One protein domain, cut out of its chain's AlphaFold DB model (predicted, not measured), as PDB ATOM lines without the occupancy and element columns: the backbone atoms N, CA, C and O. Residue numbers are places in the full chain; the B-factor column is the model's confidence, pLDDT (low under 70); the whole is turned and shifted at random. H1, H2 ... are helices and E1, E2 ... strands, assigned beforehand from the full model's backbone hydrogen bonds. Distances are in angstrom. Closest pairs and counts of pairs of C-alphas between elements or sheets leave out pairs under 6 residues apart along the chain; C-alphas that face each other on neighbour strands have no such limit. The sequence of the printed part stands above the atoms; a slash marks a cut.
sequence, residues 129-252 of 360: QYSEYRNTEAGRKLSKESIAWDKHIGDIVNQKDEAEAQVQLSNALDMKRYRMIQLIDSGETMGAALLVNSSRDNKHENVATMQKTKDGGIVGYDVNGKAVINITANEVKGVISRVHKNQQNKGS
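AT A GLANCE: This is residues 129 to 252 of the 360 residues of an uncharacterized protein of Marinomonas polaris DSM 16579 (UniProt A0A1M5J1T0). A long helical hairpin, H2 and H3, has the short helix H4 set between its two arms at the open end, and a small three-stranded sheet covers H4 there. H5 crosses H3 on the side away from H2, while H1 makes a corner with the start of H2. The printed part has 124 residues with five named helices and three named strands, in the order H1 H2 H3 H4 E1 E2 E3 H5; the sheet E1 - E2 - E3 is antiparallel and the class is mostly helix. The whole is compact, with a radius of gyration of the C-alphas of 15.0 A and spans of 43 by 30 by 25 A.

IN THESE COORDINATES: Find C-alpha 129 at (-20.304, -5.921, -50.210), where H1, residues 129 to 135, begins. H2, residues 137 to 157, runs 30.4 A, and H3, residues 162 to 185, runs 34.2 A from C-alpha 162 at (-35.712, 8.416, -14.392). Next come H4, residues 189 to 197, and the strands E1, residues 207 to 212, E2, residues 218 to 222, and E3, residues 227 to 231. H5, residues 233 to 251, runs 27.3 A to C-alpha 251 at (-10.524, 1.780, -11.936).

HOW THE PARTS SIT: Look first at the hairpin of H2 and H3: they touch, closest at the C-alphas of Ile 156 and Ala 165, 5.4 A, at a shallow tilt of 18 degrees, opposite ways. H4 touches H3 at the C-alphas of Met 180 and Ala 192, 4.9 A, and H2 at those of Ser 146 and Leu 195, 5.4 A. H3 and H4 on one face of the sheet make two layers; the height of H4 over the sheet is 7.5 A. E1, E2 and E3 form a meander, each the antiparallel neighbour of the one before: see N 211 and O 219, 2.8 A, and N 220 and O 229, 2.9 A, within hydrogen-bond range. H5 touches H3 at the C-alphas of Asp 174 and Val 239, 5.7 A, at a steep tilt of 65 degrees, and is apart from H2. H1 and H2 only just touch, only at the corner, with 3 pairs of C-alphas within 8 A, the closest those of Tyr 133 and Gly 139, 5.6 A. In H2, H3, H4 and H5 every O i to N i+4 pair is within hydrogen-bond range; in H1, 2 of 3 are.

THE WHOLE: The C-alphas farthest apart, those of Asn 224 and Ser 252, are 46.9 A apart. The printed part has no cut and no long link. Residues 158 to 163 and 247 to 252 stand free. Mean pLDDT of the printed part is 78.2; look for values under 70 at residues 160, 162, 164 to 166, 200 to 205 and 246 to 252.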
ATOM      1  N   GLN A 129     -21.336  -5.803 -51.245       80.00
ATOM      2  CA  GLN A 129     -20.304  -5.921 -50.210       80.00
ATOM      3  C   GLN A 129     -20.885  -5.831 -48.795       80.00
ATOM      4  O   GLN A 129     -20.522  -6.617 -47.925       80.00
ATOM      5  N   TYR A 130     -21.828  -4.917 -48.560       78.12
ATOM      6  CA  TYR A 130     -22.510  -4.806 -47.273       78.12
ATOM      7  C   TYR A 130     -23.334  -6.066 -46.953       78.12
ATOM      8  O   TYR A 130     -23.309  -6.576 -45.829       78.12
ATOM      9  N   SER A 131     -24.048  -6.593 -47.950       77.81
ATOM     10  CA  SER A 131     -24.857  -7.809 -47.809       77.81
ATOM     11  C   SER A 131     -23.989  -9.044 -47.554       77.81
ATOM     12  O   SER A 131     -24.317  -9.867 -46.700       77.81
ATOM     13  N   GLU A 132     -22.857  -9.155 -48.245       83.38
ATOM     14  CA  GLU A 132     -21.850 -10.193 -48.032       83.38
ATOM     15  C   GLU A 132     -21.225 -10.078 -46.642       83.38
ATOM     16  O   GLU A 132     -21.195 -11.064 -45.904       83.38
ATOM     17  N   TYR A 133     -20.823  -8.870 -46.234       81.75
ATOM     18  CA  TYR A 133     -20.244  -8.608 -44.918       81.75
ATOM     19  C   TYR A 133     -21.179  -9.045 -43.790       81.75
ATOM     20  O   TYR A 133     -20.746  -9.728 -42.861       81.75
ATOM     21  N   ARG A 134     -22.480  -8.747 -43.887       78.06
ATOM     22  CA  ARG A 134     -23.483  -9.170 -42.895       78.06
ATOM     23  C   ARG A 134     -23.530 -10.690 -42.706       78.06
ATOM     24  O   ARG A 134     -23.845 -11.163 -41.614       78.06
ATOM     25  N   ASN A 135     -23.211 -11.451 -43.749       83.38
ATOM     26  CA  ASN A 135     -23.217 -12.909 -43.713       83.38
ATOM     27  C   ASN A 135     -21.915 -13.517 -43.175       83.38
ATOM     28  O   ASN A 135     -21.926 -14.700 -42.826       83.38
ATOM     29  N   THR A 136     -20.838 -12.735 -43.061       85.12
ATOM     30  CA  THR A 136     -19.575 -13.168 -42.442       85.12
ATOM     31  C   THR A 136     -19.726 -13.394 -40.936       85.12
ATOM     32  O   THR A 136     -20.658 -12.899 -40.300       85.12
ATOM     33  N   GLU A 137     -18.786 -14.124 -40.334       80.75
ATOM     34  CA  GLU A 137     -18.756 -14.331 -38.881       80.75
ATOM     35  C   GLU A 137     -18.626 -13.006 -38.111       80.75
ATOM     36  O   GLU A 137     -19.377 -12.769 -37.162       80.75
ATOM     37  N   ALA A 138     -17.749 -12.108 -38.572       78.06
ATOM     38  CA  ALA A 138     -17.569 -10.776 -37.997       78.06
ATOM     39  C   ALA A 138     -18.859  -9.942 -38.075       78.06
ATOM     40  O   ALA A 138     -19.300  -9.383 -37.069       78.06
ATOM     41  N   GLY A 139     -19.522  -9.932 -39.237       78.06
ATOM     42  CA  GLY A 139     -20.804  -9.252 -39.423       78.06
ATOM     43  C   GLY A 139     -21.912  -9.821 -38.534       78.06
ATOM     44  O   GLY A 139     -22.643  -9.068 -37.893       78.06
ATOM     45  N   ARG A 140     -22.009 -11.148 -38.406       80.44
ATOM     46  CA  ARG A 140     -22.981 -11.793 -37.505       80.44
ATOM     47  C   ARG A 140     -22.715 -11.455 -36.042       80.44
ATOM     48  O   ARG A 140     -23.662 -11.130 -35.327       80.44
ATOM     49  N   LYS A 141     -21.456 -11.503 -35.596       82.88
ATOM     50  CA  LYS A 141     -21.069 -11.138 -34.226       82.88
ATOM     51  C   LYS A 141     -21.440  -9.690 -33.923       82.88
ATOM     52  O   LYS A 141     -22.076  -9.427 -32.908       82.88
ATOM     53  N   LEU A 142     -21.125  -8.777 -34.835       82.19
ATOM     54  CA  LEU A 142     -21.427  -7.362 -34.666       82.19
ATOM     55  C   LEU A 142     -22.932  -7.063 -34.731       82.19
ATOM     56  O   LEU A 142     -23.429  -6.204 -34.011       82.19
ATOM     57  N   SER A 143     -23.685  -7.801 -35.549       80.19
ATOM     58  CA  SER A 143     -25.146  -7.714 -35.560       80.19
ATOM     59  C   SER A 143     -25.741  -8.158 -34.220       80.19
ATOM     60  O   SER A 143     -26.607  -7.462 -33.690       80.19
ATOM     61  N   LYS A 144     -25.242  -9.253 -33.630       80.50
ATOM     62  CA  LYS A 144     -25.635  -9.674 -32.276       80.50
ATOM     63  C   LYS A 144     -25.258  -8.625 -31.228       80.50
ATOM     64  O   LYS A 144     -26.096  -8.282 -30.402       80.50
ATOM     65  N   GLU A 145     -24.045  -8.074 -31.304       81.00
ATOM     66  CA  GLU A 145     -23.576  -6.989 -30.431       81.00
ATOM     67  C   GLU A 145     -24.505  -5.765 -30.517       81.00
ATOM     68  O   GLU A 145     -24.932  -5.234 -29.495       81.00
ATOM     69  N   SER A 146     -24.900  -5.356 -31.727       79.88
ATOM     70  CA  SER A 146     -25.844  -4.252 -31.936       79.88
ATOM     71  C   SER A 146     -27.196  -4.501 -31.271       79.88
ATOM     72  O   SER A 146     -27.739  -3.606 -30.625       79.88
ATOM     73  N   ILE A 147     -27.738  -5.710 -31.429       79.44
ATOM     74  CA  ILE A 147     -29.024  -6.099 -30.839       79.44
ATOM     75  C   ILE A 147     -28.927  -6.112 -29.309       79.44
ATOM     76  O   ILE A 147     -29.848  -5.650 -28.637       79.44
ATOM     77  N   ALA A 148     -27.813  -6.594 -28.754       80.06
ATOM     78  CA  ALA A 148     -27.567  -6.584 -27.315       80.06
ATOM     79  C   ALA A 148     -27.516  -5.152 -26.759       80.06
ATOM     80  O   ALA A 148     -28.163  -4.865 -25.752       80.06
ATOM     81  N   TRP A 149     -26.836  -4.233 -27.455       79.94
ATOM     82  CA  TRP A 149     -26.829  -2.811 -27.099       79.94
ATOM     83  C   TRP A 149     -28.230  -2.199 -27.100       79.94
ATOM     84  O   TRP A 149     -28.590  -1.497 -26.159       79.94
ATOM     85  N   ASP A 150     -29.033  -2.468 -28.128       77.38
ATOM     86  CA  ASP A 150     -30.398  -1.941 -28.202       77.38
ATOM     87  C   ASP A 150     -31.304  -2.509 -27.109       77.38
ATOM     88  O   ASP A 150     -32.146  -1.790 -26.572       77.38
ATOM     89  N   LYS A 151     -31.140  -3.793 -26.773       78.81
ATOM     90  CA  LYS A 151     -31.859  -4.415 -25.662       78.81
ATOM     91  C   LYS A 151     -31.495  -3.729 -24.347       78.81
ATOM     92  O   LYS A 151     -32.395  -3.291 -23.644       78.81
ATOM     93  N   HIS A 152     -30.203  -3.559 -24.069       78.31
ATOM     94  CA  HIS A 152     -29.727  -2.894 -22.856       78.31
ATOM     95  C   HIS A 152     -30.238  -1.450 -22.740       78.31
ATOM     96  O   HIS A 152     -30.737  -1.055 -21.692       78.31
ATOM     97  N   ILE A 153     -30.188  -0.682 -23.832       79.06
ATOM     98  CA  ILE A 153     -30.762   0.669 -23.898       79.06
ATOM     99  C   ILE A 153     -32.271   0.635 -23.622       79.06
ATOM    100  O   ILE A 153     -32.776   1.452 -22.853       79.06
ATOM    101  N   GLY A 154     -32.991  -0.321 -24.214       75.06
ATOM    102  CA  GLY A 154     -34.415  -0.520 -23.961       75.06
ATOM    103  C   GLY A 154     -34.721  -0.843 -22.498       75.06
ATOM    104  O   GLY A 154     -35.667  -0.291 -21.944       75.06
ATOM    105  N   ASP A 155     -33.914  -1.691 -21.863       75.44
ATOM    106  CA  ASP A 155     -34.060  -2.058 -20.453       75.44
ATOM    107  C   ASP A 155     -33.831  -0.846 -19.537       75.44
ATOM    108  O   ASP A 155     -34.618  -0.634 -18.617       75.44
ATOM    109  N   ILE A 156     -32.830  -0.004 -19.834       71.31
ATOM    110  CA  ILE A 156     -32.577   1.257 -19.114       71.31
ATOM    111  C   ILE A 156     -33.777   2.202 -19.225       71.31
ATOM    112  O   ILE A 156     -34.243   2.734 -18.225       71.31
ATOM    113  N   VAL A 157     -34.320   2.390 -20.430       73.38
ATOM    114  CA  VAL A 157     -35.467   3.290 -20.659       73.38
ATOM    115  C   VAL A 157     -36.726   2.836 -19.908       73.38
ATOM    116  O   VAL A 157     -37.586   3.660 -19.607       73.38
ATOM    117  N   ASN A 158     -36.842   1.544 -19.600       73.62
ATOM    118  CA  ASN A 158     -37.967   0.984 -18.853       73.62
ATOM    119  C   ASN A 158     -37.755   0.987 -17.326       73.62
ATOM    120  O   ASN A 158     -38.609   0.472 -16.597       73.62
ATOM    121  N   GLN A 159     -36.640   1.528 -16.828       74.50
ATOM    122  CA  GLN A 159     -36.400   1.673 -15.392       74.50
ATOM    123  C   GLN A 159     -37.355   2.701 -14.774       74.50
ATOM    124  O   GLN A 159     -37.814   3.637 -15.425       74.50
ATOM    125  N   LYS A 160     -37.676   2.501 -13.490       60.19
ATOM    126  CA  LYS A 160     -38.581   3.388 -12.741       60.19
ATOM    127  C   LYS A 160     -37.901   4.662 -12.244       60.19
ATOM    128  O   LYS A 160     -38.593   5.648 -12.020       60.19
ATOM    129  N   ASP A 161     -36.588   4.614 -12.029       77.44
ATOM    130  CA  ASP A 161     -35.802   5.776 -11.626       77.44
ATOM    131  C   ASP A 161     -35.330   6.524 -12.874       77.44
ATOM    132  O   ASP A 161     -34.410   6.094 -13.568       77.44
ATOM    133  N   GLU A 162     -35.997   7.633 -13.188       69.94
ATOM    134  CA  GLU A 162     -35.712   8.416 -14.392       69.94
ATOM    135  C   GLU A 162     -34.326   9.083 -14.353       69.94
ATOM    136  O   GLU A 162     -33.702   9.254 -15.403       69.94
ATOM    137  N   ALA A 163     -33.822   9.439 -13.166       71.12
ATOM    138  CA  ALA A 163     -32.544  10.131 -13.020       71.12
ATOM    139  C   ALA A 163     -31.373   9.165 -13.229       71.12
ATOM    140  O   ALA A 163     -30.450   9.456 -13.999       71.12
ATOM    141  N   GLU A 164     -31.439   7.988 -12.608       68.69
ATOM    142  CA  GLU A 164     -30.446   6.935 -12.810       68.69
ATOM    143  C   GLU A 164     -30.478   6.422 -14.257       68.69
ATOM    144  O   GLU A 164     -29.435   6.331 -14.918       68.69
ATOM    145  N   ALA A 165     -31.679   6.188 -14.798       65.75
ATOM    146  CA  ALA A 165     -31.862   5.743 -16.173       65.75
ATOM    147  C   ALA A 165     -31.251   6.721 -17.181       65.75
ATOM    148  O   ALA A 165     -30.632   6.300 -18.159       65.75
ATOM    149  N   GLN A 166     -31.366   8.032 -16.955       67.56
ATOM    150  CA  GLN A 166     -30.799   9.034 -17.854       67.56
ATOM    151  C   GLN A 166     -29.263   8.985 -17.893       67.56
ATOM    152  O   GLN A 166     -28.667   9.097 -18.972       67.56
ATOM    153  N   VAL A 167     -28.613   8.776 -16.745       72.00
ATOM    154  CA  VAL A 167     -27.150   8.633 -16.655       72.00
ATOM    155  C   VAL A 167     -26.692   7.330 -17.310       72.00
ATOM    156  O   VAL A 167     -25.777   7.344 -18.142       72.00
ATOM    157  N   GLN A 168     -27.354   6.212 -16.998       71.94
ATOM    158  CA  GLN A 168     -27.054   4.910 -17.598       71.94
ATOM    159  C   GLN A 168     -27.250   4.937 -19.120       71.94
ATOM    160  O   GLN A 168     -26.399   4.448 -19.863       71.94
ATOM    161  N   LEU A 169     -28.318   5.581 -19.595       77.62
ATOM    162  CA  LEU A 169     -28.624   5.727 -21.015       77.62
ATOM    163  C   LEU A 169     -27.547   6.537 -21.735       77.62
ATOM    164  O   LEU A 169     -27.075   6.125 -22.796       77.62
ATOM    165  N   SER A 170     -27.125   7.669 -21.162       74.75
ATOM    166  CA  SER A 170     -26.046   8.477 -21.738       74.75
ATOM    167  C   SER A 170     -24.757   7.665 -21.871       74.75
ATOM    168  O   SER A 170     -24.107   7.710 -22.916       74.75
ATOM    169  N   ASN A 171     -24.413   6.879 -20.848       76.81
ATOM    170  CA  ASN A 171     -23.228   6.024 -20.869       76.81
ATOM    171  C   ASN A 171     -23.338   4.898 -21.901       76.81
ATOM    172  O   ASN A 171     -22.396   4.684 -22.661       76.81
ATOM    173  N   ALA A 172     -24.473   4.199 -21.965       77.50
ATOM    174  CA  ALA A 172     -24.689   3.127 -22.934       77.50
ATOM    175  C   ALA A 172     -24.597   3.644 -24.380       77.50
ATOM    176  O   ALA A 172     -23.957   3.025 -25.233       77.50
ATOM    177  N   LEU A 173     -25.166   4.823 -24.653       81.75
ATOM    178  CA  LEU A 173     -25.085   5.468 -25.962       81.75
ATOM    179  C   LEU A 173     -23.657   5.899 -26.313       81.75
ATOM    180  O   LEU A 173     -23.225   5.698 -27.451       81.75
ATOM    181  N   ASP A 174     -22.914   6.470 -25.366       81.38
ATOM    182  CA  ASP A 174     -21.518   6.851 -25.586       81.38
ATOM    183  C   ASP A 174     -20.621   5.626 -25.813       81.38
ATOM    184  O   ASP A 174     -19.786   5.657 -26.716       81.38
ATOM    185  N   MET A 175     -20.839   4.521 -25.096       81.12
ATOM    186  CA  MET A 175     -20.120   3.259 -25.316       81.12
ATOM    187  C   MET A 175     -20.409   2.666 -26.699       81.12
ATOM    188  O   MET A 175     -19.479   2.292 -27.416       81.12
ATOM    189  N   LYS A 176     -21.677   2.648 -27.127       82.94
ATOM    190  CA  LYS A 176     -22.057   2.198 -28.475       82.94
ATOM    191  C   LYS A 176     -21.411   3.065 -29.564       82.94
ATOM    192  O   LYS A 176     -20.904   2.549 -30.560       82.94
ATOM    193  N   ARG A 177     -21.382   4.388 -29.373       84.62
ATOM    194  CA  ARG A 177     -20.708   5.330 -30.287       84.62
ATOM    195  C   ARG A 177     -19.198   5.142 -30.290       84.62
ATOM    196  O   ARG A 177     -18.587   5.198 -31.350       84.62
ATOM    197  N   TYR A 178     -18.595   4.899 -29.133       86.25
ATOM    198  CA  TYR A 178     -17.170   4.620 -29.023       86.25
ATOM    199  C   TYR A 178     -16.791   3.339 -29.765       86.25
ATOM    200  O   TYR A 178     -15.843   3.351 -30.546       86.25
ATOM    201  N   ARG A 179     -17.597   2.278 -29.648       87.12
ATOM    202  CA  ARG A 179     -17.425   1.054 -30.439       87.12
ATOM    203  C   ARG A 179     -17.468   1.323 -31.944       87.12
ATOM    204  O   ARG A 179     -16.617   0.834 -32.677       87.12
ATOM    205  N   MET A 180     -18.421   2.132 -32.408       87.69
ATOM    206  CA  MET A 180     -18.492   2.561 -33.811       87.69
ATOM    207  C   MET A 180     -17.226   3.316 -34.249       87.69
ATOM    208  O   MET A 180     -16.699   3.048 -35.327       87.69
ATOM    209  N   ILE A 181     -16.725   4.239 -33.420       86.81
ATOM    210  CA  ILE A 181     -15.489   4.990 -33.688       86.81
ATOM    211  C   ILE A 181     -14.297   4.032 -33.810       86.81
ATOM    212  O   ILE A 181     -13.530   4.146 -34.762       86.81
ATOM    213  N   GLN A 182     -14.177   3.052 -32.909       88.12
ATOM    214  CA  GLN A 182     -13.114   2.043 -32.958       88.12
ATOM    215  C   GLN A 182     -13.140   1.227 -34.252       88.12
ATOM    216  O   GLN A 182     -12.088   1.004 -34.843       88.12
ATOM    217  N   LEU A 183     -14.326   0.813 -34.708       87.81
ATOM    218  CA  LEU A 183     -14.485   0.088 -35.974       87.81
ATOM    219  C   LEU A 183     -14.024   0.935 -37.165       87.81
ATOM    220  O   LEU A 183     -13.377   0.434 -38.076       87.81
ATOM    221  N   ILE A 184     -14.318   2.236 -37.161       88.94
ATOM    222  CA  ILE A 184     -13.858   3.146 -38.218       88.94
ATOM    223  C   ILE A 184     -12.336   3.309 -38.163       88.94
ATOM    224  O   ILE A 184     -11.682   3.252 -39.203       88.94
ATOM    225  N   ASP A 185     -11.772   3.472 -36.968       86.62
ATOM    226  CA  ASP A 185     -10.331   3.633 -36.767       86.62
ATOM    227  C   ASP A 185      -9.542   2.360 -37.120       86.62
ATOM    228  O   ASP A 185      -8.409   2.461 -37.592       86.62
ATOM    229  N   SER A 186     -10.139   1.172 -36.975       85.38
ATOM    230  CA  SER A 186      -9.553  -0.106 -37.406       85.38
ATOM    231  C   SER A 186      -9.761  -0.417 -38.894       85.38
ATOM    232  O   SER A 186      -9.303  -1.454 -39.369       85.38
ATOM    233  N   GLY A 187     -10.453   0.453 -39.638       86.06
ATOM    234  CA  GLY A 187     -10.776   0.251 -41.053       86.06
ATOM    235  C   GLY A 187     -12.003  -0.631 -41.320       86.06
ATOM    236  O   GLY A 187     -12.343  -0.863 -42.479       86.06
ATOM    237  N   GLU A 188     -12.724  -1.077 -40.289       87.06
ATOM    238  CA  GLU A 188     -13.977  -1.842 -40.389       87.06
ATOM    239  C   GLU A 188     -15.195  -0.926 -40.626       87.06
ATOM    240  O   GLU A 188     -16.180  -0.911 -39.880       87.06
ATOM    241  N   THR A 189     -15.161  -0.149 -41.708       89.38
ATOM    242  CA  THR A 189     -16.190   0.863 -42.010       89.38
ATOM    243  C   THR A 189     -17.579   0.273 -42.275       89.38
ATOM    244  O   THR A 189     -18.588   0.886 -41.923       89.38
ATOM    245  N   MET A 190     -17.644  -0.930 -42.857       85.94
ATOM    246  CA  MET A 190     -18.895  -1.684 -43.032       85.94
ATOM    247  C   MET A 190     -19.416  -2.237 -41.708       85.94
ATOM    248  O   MET A 190     -20.627  -2.294 -41.503       85.94
ATOM    249  N   GLY A 191     -18.516  -2.589 -40.786       86.50
ATOM    250  CA  GLY A 191     -18.880  -2.946 -39.421       86.50
ATOM    251  C   GLY A 191     -19.562  -1.778 -38.716       86.50
ATOM    252  O   GLY A 191     -20.679  -1.911 -38.218       86.50
ATOM    253  N   ALA A 192     -18.950  -0.595 -38.758       87.44
ATOM    254  CA  ALA A 192     -19.547   0.614 -38.196       87.44
ATOM    255  C   ALA A 192     -20.931   0.920 -38.801       87.44
ATOM    256  O   ALA A 192     -21.884   1.175 -38.063       87.44
ATOM    257  N   ALA A 193     -21.071   0.802 -40.125       85.50
ATOM    258  CA  ALA A 193     -22.356   0.953 -40.807       85.50
ATOM    259  C   ALA A 193     -23.396  -0.088 -40.345       85.50
ATOM    260  O   ALA A 193     -24.555   0.255 -40.113       85.50
ATOM    261  N   LEU A 194     -22.989  -1.347 -40.146       84.56
ATOM    262  CA  LEU A 194     -23.860  -2.419 -39.659       84.56
ATOM    263  C   LEU A 194     -24.349  -2.170 -38.227       84.56
ATOM    264  O   LEU A 194     -25.520  -2.423 -37.943       84.56
ATOM    265  N   LEU A 195     -23.480  -1.667 -37.346       82.44
ATOM    266  CA  LEU A 195     -23.817  -1.313 -35.961       82.44
ATOM    267  C   LEU A 195     -24.869  -0.194 -35.895       82.44
ATOM    268  O   LEU A 195     -25.726  -0.192 -35.013       82.44
ATOM    269  N   VAL A 196     -24.822   0.747 -36.842       81.19
ATOM    270  CA  VAL A 196     -25.834   1.802 -36.972       81.19
ATOM    271  C   VAL A 196     -27.131   1.235 -37.543       81.19
ATOM    272  O   VAL A 196     -28.183   1.375 -36.924       81.19
ATOM    273  N   ASN A 197     -27.061   0.535 -38.678       78.81
ATOM    274  CA  ASN A 197     -28.232   0.002 -39.380       78.81
ATOM    275  C   ASN A 197     -29.008  -1.042 -38.579       78.81
ATOM    276  O   ASN A 197     -30.214  -1.180 -38.758       78.81
ATOM    277  N   SER A 198     -28.318  -1.788 -37.720       71.94
ATOM    278  CA  SER A 198     -28.929  -2.793 -36.853       71.94
ATOM    279  C   SER A 198     -29.493  -2.183 -35.568       71.94
ATOM    280  O   SER A 198     -29.994  -2.935 -34.738       71.94
ATOM    281  N   SER A 199     -29.403  -0.857 -35.387       71.00
ATOM    282  CA  SER A 199     -29.979  -0.175 -34.235       71.00
ATOM    283  C   SER A 199     -31.488   0.020 -34.387       71.00
ATOM    284  O   SER A 199     -31.979   0.453 -35.425       71.00
ATOM    285  N   ARG A 200     -32.238  -0.239 -33.322       59.75
ATOM    286  CA  ARG A 200     -33.696  -0.092 -33.275       59.75
ATOM    287  C   ARG A 200     -34.175   1.365 -33.256       59.75
ATOM    288  O   ARG A 200     -35.289   1.635 -33.689       59.75
ATOM    289  N   ASP A 201     -33.330   2.287 -32.796       58.09
ATOM    290  CA  ASP A 201     -33.606   3.734 -32.715       58.09
ATOM    291  C   ASP A 201     -33.219   4.498 -33.992       58.09
ATOM    292  O   ASP A 201     -33.131   5.733 -34.005       58.09
ATOM    293  N   ASN A 202     -32.909   3.776 -35.068       54.78
ATOM    294  CA  ASN A 202     -32.147   4.344 -36.158       54.78
ATOM    295  C   ASN A 202     -32.964   5.356 -36.982       54.78
ATOM    296  O   ASN A 202     -33.904   5.011 -37.689       54.78
ATOM    297  N   LYS A 203     -32.554   6.628 -36.911       53.03
ATOM    298  CA  LYS A 203     -33.021   7.714 -37.793       53.03
ATOM    299  C   LYS A 203     -32.385   7.645 -39.189       53.03
ATOM    300  O   LYS A 203     -32.822   8.358 -40.088       53.03
ATOM    301  N   HIS A 204     -31.330   6.844 -39.346       54.16
ATOM    302  CA  HIS A 204     -30.487   6.780 -40.536       54.16
ATOM    303  C   HIS A 204     -30.522   5.367 -41.113       54.16
ATOM    304  O   HIS A 204     -29.592   4.580 -40.948       54.16
ATOM    305  N   GLU A 205     -31.627   5.030 -41.768       60.28
ATOM    306  CA  GLU A 205     -31.710   3.799 -42.544       60.28
ATOM    307  C   GLU A 205     -30.752   3.878 -43.742       60.28
ATOM    308  O   GLU A 205     -30.618   4.924 -44.380       60.28
ATOM    309  N   ASN A 206     -30.126   2.748 -44.079       73.19
ATOM    310  CA  ASN A 206     -29.341   2.551 -45.304       73.19
ATOM    311  C   ASN A 206     -27.947   3.192 -45.330       73.19
ATOM    312  O   ASN A 206     -27.483   3.613 -46.390       73.19
ATOM    313  N   VAL A 207     -27.233   3.215 -44.204       83.25
ATOM    314  CA  VAL A 207     -25.802   3.554 -44.208       83.25
ATOM    315  C   VAL A 207     -25.035   2.419 -44.886       83.25
ATOM    316  O   VAL A 207     -25.022   1.299 -44.391       83.25
ATOM    317  N   ALA A 208     -24.389   2.672 -46.017       80.75
ATOM    318  CA  ALA A 208     -23.597   1.660 -46.713       80.75
ATOM    319  C   ALA A 208     -22.162   1.587 -46.174       80.75
ATOM    320  O   ALA A 208     -21.565   0.518 -46.095       80.75
ATOM    321  N   THR A 209     -21.596   2.737 -45.808       86.81
ATOM    322  CA  THR A 209     -20.221   2.846 -45.317       86.81
ATOM    323  C   THR A 209     -20.046   4.106 -44.480       86.81
ATOM    324  O   THR A 209     -20.852   5.037 -44.551       86.81
ATOM    325  N   MET A 210     -18.973   4.150 -43.698       88.25
ATOM    326  CA  MET A 210     -18.600   5.301 -42.882       88.25
ATOM    327  C   MET A 210     -17.135   5.645 -43.104       88.25
ATOM    328  O   MET A 210     -16.315   4.769 -43.353       88.25
ATOM    329  N   GLN A 211     -16.791   6.923 -43.034       88.88
ATOM    330  CA  GLN A 211     -15.422   7.380 -43.230       88.88
ATOM    331  C   GLN A 211     -15.070   8.450 -42.213       88.88
ATOM    332  O   GLN A 211     -15.893   9.306 -41.880       88.88
ATOM    333  N   LYS A 212     -13.820   8.411 -41.753       90.62
ATOM    334  CA  LYS A 212     -13.251   9.474 -40.936       90.62
ATOM    335  C   LYS A 212     -12.823  10.627 -41.836       90.62
ATOM    336  O   LYS A 212     -12.132  10.427 -42.835       90.62
ATOM    337  N   THR A 213     -13.241  11.835 -41.495       89.69
ATOM    338  CA  THR A 213     -12.821  13.049 -42.191       89.69
ATOM    339  C   THR A 213     -11.412  13.455 -41.753       89.69
ATOM    340  O   THR A 213     -10.902  13.002 -40.727       89.69
ATOM    341  N   LYS A 214     -10.757  14.332 -42.524       88.00
ATOM    342  CA  LYS A 214      -9.380  14.782 -42.239       88.00
ATOM    343  C   LYS A 214      -9.236  15.487 -40.885       88.00
ATOM    344  O   LYS A 214      -8.182  15.414 -40.268       88.00
ATOM    345  N   ASP A 215     -10.285  16.166 -40.435       88.06
ATOM    346  CA  ASP A 215     -10.374  16.844 -39.140       88.06
ATOM    347  C   ASP A 215     -10.736  15.899 -37.980       88.06
ATOM    348  O   ASP A 215     -10.710  16.312 -36.820       88.06
ATOM    349  N   GLY A 216     -11.019  14.622 -38.265       83.06
ATOM    350  CA  GLY A 216     -11.327  13.596 -37.267       83.06
ATOM    351  C   GLY A 216     -12.814  13.430 -36.947       83.06
ATOM    352  O   GLY A 216     -13.141  12.733 -35.989       83.06
ATOM    353  N   GLY A 217     -13.702  14.054 -37.723       87.19
ATOM    354  CA  GLY A 217     -15.135  13.759 -37.732       87.19
ATOM    355  C   GLY A 217     -15.454  12.455 -38.468       87.19
ATOM    356  O   GLY A 217     -14.565  11.779 -38.988       87.19
ATOM    357  N   ILE A 218     -16.729  12.082 -38.507       89.50
ATOM    358  CA  ILE A 218     -17.222  10.865 -39.159       89.50
ATOM    359  C   ILE A 218     -18.379  11.221 -40.085       89.50
ATOM    360  O   ILE A 218     -19.355  11.839 -39.661       89.50
ATOM    361  N   VAL A 219     -18.307  10.768 -41.335       88.75
ATOM    362  CA  VAL A 219     -19.396  10.886 -42.307       88.75
ATOM    363  C   VAL A 219     -19.838   9.494 -42.741       88.75
ATOM    364  O   VAL A 219     -19.021   8.672 -43.152       88.75
ATOM    365  N   GLY A 220     -21.135   9.222 -42.629       87.44
ATOM    366  CA  GLY A 220     -21.763   8.012 -43.157       87.44
ATOM    367  C   GLY A 220     -22.432   8.298 -44.493       87.44
ATOM    368  O   GLY A 220     -23.123   9.310 -44.631       87.44
ATOM    369  N   TYR A 221     -22.243   7.404 -45.455       85.44
ATOM    370  CA  TYR A 221     -22.796   7.511 -46.802       85.44
ATOM    371  C   TYR A 221     -23.806   6.398 -47.055       85.44
ATOM    372  O   TYR A 221     -23.592   5.262 -46.628       85.44
ATOM    373  N   ASP A 222     -24.885   6.718 -47.762       85.25
ATOM    374  CA  ASP A 222     -25.796   5.708 -48.292       85.25
ATOM    375  C   ASP A 222     -25.197   4.985 -49.510       85.25
ATOM    376  O   ASP A 222     -24.097   5.300 -49.979       85.25
ATOM    377  N   VAL A 223     -25.935   4.010 -50.044       79.12
ATOM    378  CA  VAL A 223     -25.523   3.270 -51.248       79.12
ATOM    379  C   VAL A 223     -25.325   4.188 -52.459       79.12
ATOM    380  O   VAL A 223     -24.490   3.899 -53.304       79.12
ATOM    381  N   ASN A 224     -26.020   5.327 -52.528       77.31
ATOM    382  CA  ASN A 224     -25.912   6.294 -53.622       77.31
ATOM    383  C   ASN A 224     -24.755   7.291 -53.429       77.31
ATOM    384  O   ASN A 224     -24.571   8.188 -54.251       77.31
ATOM    385  N   GLY A 225     -23.976   7.162 -52.350       75.06
ATOM    386  CA  GLY A 225     -22.881   8.071 -52.016       75.06
ATOM    387  C   GLY A 225     -23.339   9.403 -51.416       75.06
ATOM    388  O   GLY A 225     -22.539  10.334 -51.317       75.06
ATOM    389  N   LYS A 226     -24.602   9.524 -51.000       82.50
ATOM    390  CA  LYS A 226     -25.113  10.702 -50.297       82.50
ATOM    391  C   LYS A 226     -24.752  10.609 -48.818       82.50
ATOM    392  O   LYS A 226     -24.966   9.582 -48.181       82.50
ATOM    393  N   ALA A 227     -24.242  11.704 -48.257       84.06
ATOM    394  CA  ALA A 227     -24.001  11.793 -46.822       84.06
ATOM    395  C   ALA A 227     -25.337  11.744 -46.058       84.06
ATOM    396  O   ALA A 227     -26.203  12.602 -46.249       84.06
ATOM    397  N   VAL A 228     -25.493  10.737 -45.202       84.25
ATOM    398  CA  VAL A 228     -26.679  10.511 -44.357       84.25
ATOM    399  C   VAL A 228     -26.379  10.670 -42.872       84.25
ATOM    400  O   VAL A 228     -27.295  10.932 -42.098       84.25
ATOM    401  N   ILE A 229     -25.108  10.566 -42.479       84.31
ATOM    402  CA  ILE A 229     -24.626  10.799 -41.114       84.31
ATOM    403  C   ILE A 229     -23.471  11.788 -41.177       84.31
ATOM    404  O   ILE A 229     -22.586  11.644 -42.017       84.31
ATOM    405  N   ASN A 230     -23.464  12.759 -40.270       86.88
ATOM    406  CA  ASN A 230     -22.348  13.670 -40.074       86.88
ATOM    407  C   ASN A 230     -22.142  13.881 -38.572       86.88
ATOM    408  O   ASN A 230     -23.030  14.395 -37.897       86.88
ATOM    409  N   ILE A 231     -20.992  13.449 -38.067       84.62
ATOM    410  CA  ILE A 231     -20.560  13.606 -36.681       84.62
ATOM    411  C   ILE A 231     -19.301  14.458 -36.714       84.62
ATOM    412  O   ILE A 231     -18.302  14.104 -37.341       84.62
ATOM    413  N   THR A 232     -19.338  15.590 -36.032       88.31
ATOM    414  CA  THR A 232     -18.226  16.537 -36.023       88.31
ATOM    415  C   THR A 232     -17.035  15.992 -35.231       88.31
ATOM    416  O   THR A 232     -17.186  15.198 -34.301       88.31
ATOM    417  N   ALA A 233     -15.828  16.471 -35.537       83.31
ATOM    418  CA  ALA A 233     -14.624  16.094 -34.795       83.31
ATOM    419  C   ALA A 233     -14.726  16.381 -33.283       83.31
ATOM    420  O   ALA A 233     -14.184  15.636 -32.466       83.31
ATOM    421  N   ASN A 234     -15.441  17.442 -32.896       85.62
ATOM    422  CA  ASN A 234     -15.659  17.791 -31.490       85.62
ATOM    423  C   ASN A 234     -16.553  16.770 -30.780       85.62
ATOM    424  O   ASN A 234     -16.280  16.409 -29.636       85.62
ATOM    425  N   GLU A 235     -17.584  16.267 -31.456       81.44
ATOM    426  CA  GLU A 235     -18.448  15.217 -30.915       81.44
ATOM    427  C   GLU A 235     -17.690  13.900 -30.765       81.44
ATOM    428  O   GLU A 235     -17.773  13.280 -29.705       81.44
ATOM    429  N   VAL A 236     -16.890  13.517 -31.768       79.56
ATOM    430  CA  VAL A 236     -16.025  12.323 -31.704       79.56
ATOM    431  C   VAL A 236     -15.074  12.413 -30.509       79.56
ATOM    432  O   VAL A 236     -15.040  11.510 -29.672       79.56
ATOM    433  N   LYS A 237     -14.356  13.535 -30.364       83.69
ATOM    434  CA  LYS A 237     -13.463  13.778 -29.216       83.69
ATOM    435  C   LYS A 237     -14.212  13.758 -27.886       83.69
ATOM    436  O   LYS A 237     -13.699  13.220 -26.906       83.69
ATOM    437  N   GLY A 238     -15.416  14.326 -27.848       80.06
ATOM    438  CA  GLY A 238     -16.265  14.350 -26.661       80.06
ATOM    439  C   GLY A 238     -16.675  12.951 -26.207       80.06
ATOM    440  O   GLY A 238     -16.557  12.650 -25.023       80.06
ATOM    441  N   VAL A 239     -17.100  12.087 -27.135       79.75
ATOM    442  CA  VAL A 239     -17.448  10.683 -26.844       79.75
ATOM    443  C   VAL A 239     -16.239   9.935 -26.287       79.75
ATOM    444  O   VAL A 239     -16.334   9.361 -25.206       79.75
ATOM    445  N   ILE A 240     -15.089  10.002 -26.970       80.12
ATOM    446  CA  ILE A 240     -13.852   9.336 -26.523       80.12
ATOM    447  C   ILE A 240     -13.474   9.803 -25.111       80.12
ATOM    448  O   ILE A 240     -13.205   8.989 -24.232       80.12
ATOM    449  N   SER A 241     -13.512  11.116 -24.868       79.00
ATOM    450  CA  SER A 241     -13.149  11.694 -23.569       79.00
ATOM    451  C   SER A 241     -14.090  11.247 -22.448       79.00
ATOM    452  O   SER A 241     -13.625  10.923 -21.357       79.00
ATOM    453  N   ARG A 242     -15.408  11.210 -22.698       82.94
ATOM    454  CA  ARG A 242     -16.396  10.756 -21.704       82.94
ATOM    455  C   ARG A 242     -16.237   9.273 -21.391       82.94
ATOM    456  O   ARG A 242     -16.237   8.911 -20.219       82.94
ATOM    457  N   VAL A 243     -16.026   8.434 -22.406       79.94
ATOM    458  CA  VAL A 243     -15.797   6.997 -22.206       79.94
ATOM    459  C   VAL A 243     -14.522   6.744 -21.407       79.94
ATOM    460  O   VAL A 243     -14.585   6.042 -20.402       79.94
ATOM    461  N   HIS A 244     -13.400   7.377 -21.763       78.00
ATOM    462  CA  HIS A 244     -12.157   7.237 -20.999       78.00
ATOM    463  C   HIS A 244     -12.304   7.713 -19.552       78.00
ATOM    464  O   HIS A 244     -11.845   7.031 -18.641       78.00
ATOM    465  N   LYS A 245     -12.988   8.838 -19.313       74.38
ATOM    466  CA  LYS A 245     -13.237   9.334 -17.952       74.38
ATOM    467  C   LYS A 245     -14.085   8.352 -17.136       74.38
ATOM    468  O   LYS A 245     -13.777   8.080 -15.981       74.38
ATOM    469  N   ASN A 246     -15.112   7.766 -17.749       67.56
ATOM    470  CA  ASN A 246     -15.958   6.765 -17.102       67.56
ATOM    471  C   ASN A 246     -15.221   5.441 -16.842       67.56
ATOM    472  O   ASN A 246     -15.461   4.801 -15.821       67.56
ATOM    473  N   GLN A 247     -14.306   5.036 -17.726       65.56
ATOM    474  CA  GLN A 247     -13.440   3.867 -17.521       65.56
ATOM    475  C   GLN A 247     -12.404   4.114 -16.416       65.56
ATOM    476  O   GLN A 247     -12.215   3.261 -15.551       65.56
ATOM    477  N   GLN A 248     -11.795   5.302 -16.374       57.06
ATOM    478  CA  GLN A 248     -10.876   5.699 -15.303       57.06
ATOM    479  C   GLN A 248     -11.572   5.744 -13.940       57.06
ATOM    480  O   GLN A 248     -11.018   5.258 -12.958       57.06
ATOM    481  N   ASN A 249     -12.816   6.223 -13.880       52.28
ATOM    482  CA  ASN A 249     -13.607   6.211 -12.648       52.28
ATOM    483  C   ASN A 249     -13.969   4.787 -12.179       52.28
ATOM    484  O   ASN A 249     -14.083   4.566 -10.978       52.28
ATOM    485  N   LYS A 250     -14.072   3.798 -13.081       47.00
ATOM    486  CA  LYS A 250     -14.259   2.381 -12.707       47.00
ATOM    487  C   LYS A 250     -12.994   1.725 -12.140       47.00
ATOM    488  O   LYS A 250     -13.107   0.835 -11.305       47.00
ATOM    489  N   GLY A 251     -11.804   2.175 -12.548       39.03
ATOM    490  CA  GLY A 251     -10.524   1.780 -11.936       39.03
ATOM    491  C   GLY A 251     -10.168   2.562 -10.665       39.03
ATOM    492  O   GLY A 251      -9.275   2.162  -9.927       39.03
ATOM    493  N   SER A 252     -10.882   3.660 -10.411       40.94
ATOM    494  CA  SER A 252     -10.685   4.567  -9.274       40.94
ATOM    495  C   SER A 252     -11.816   4.470  -8.255       40.94
ATOM    496  O   SER A 252     -12.018   5.400  -7.478       40.94
TER     497      SER A 252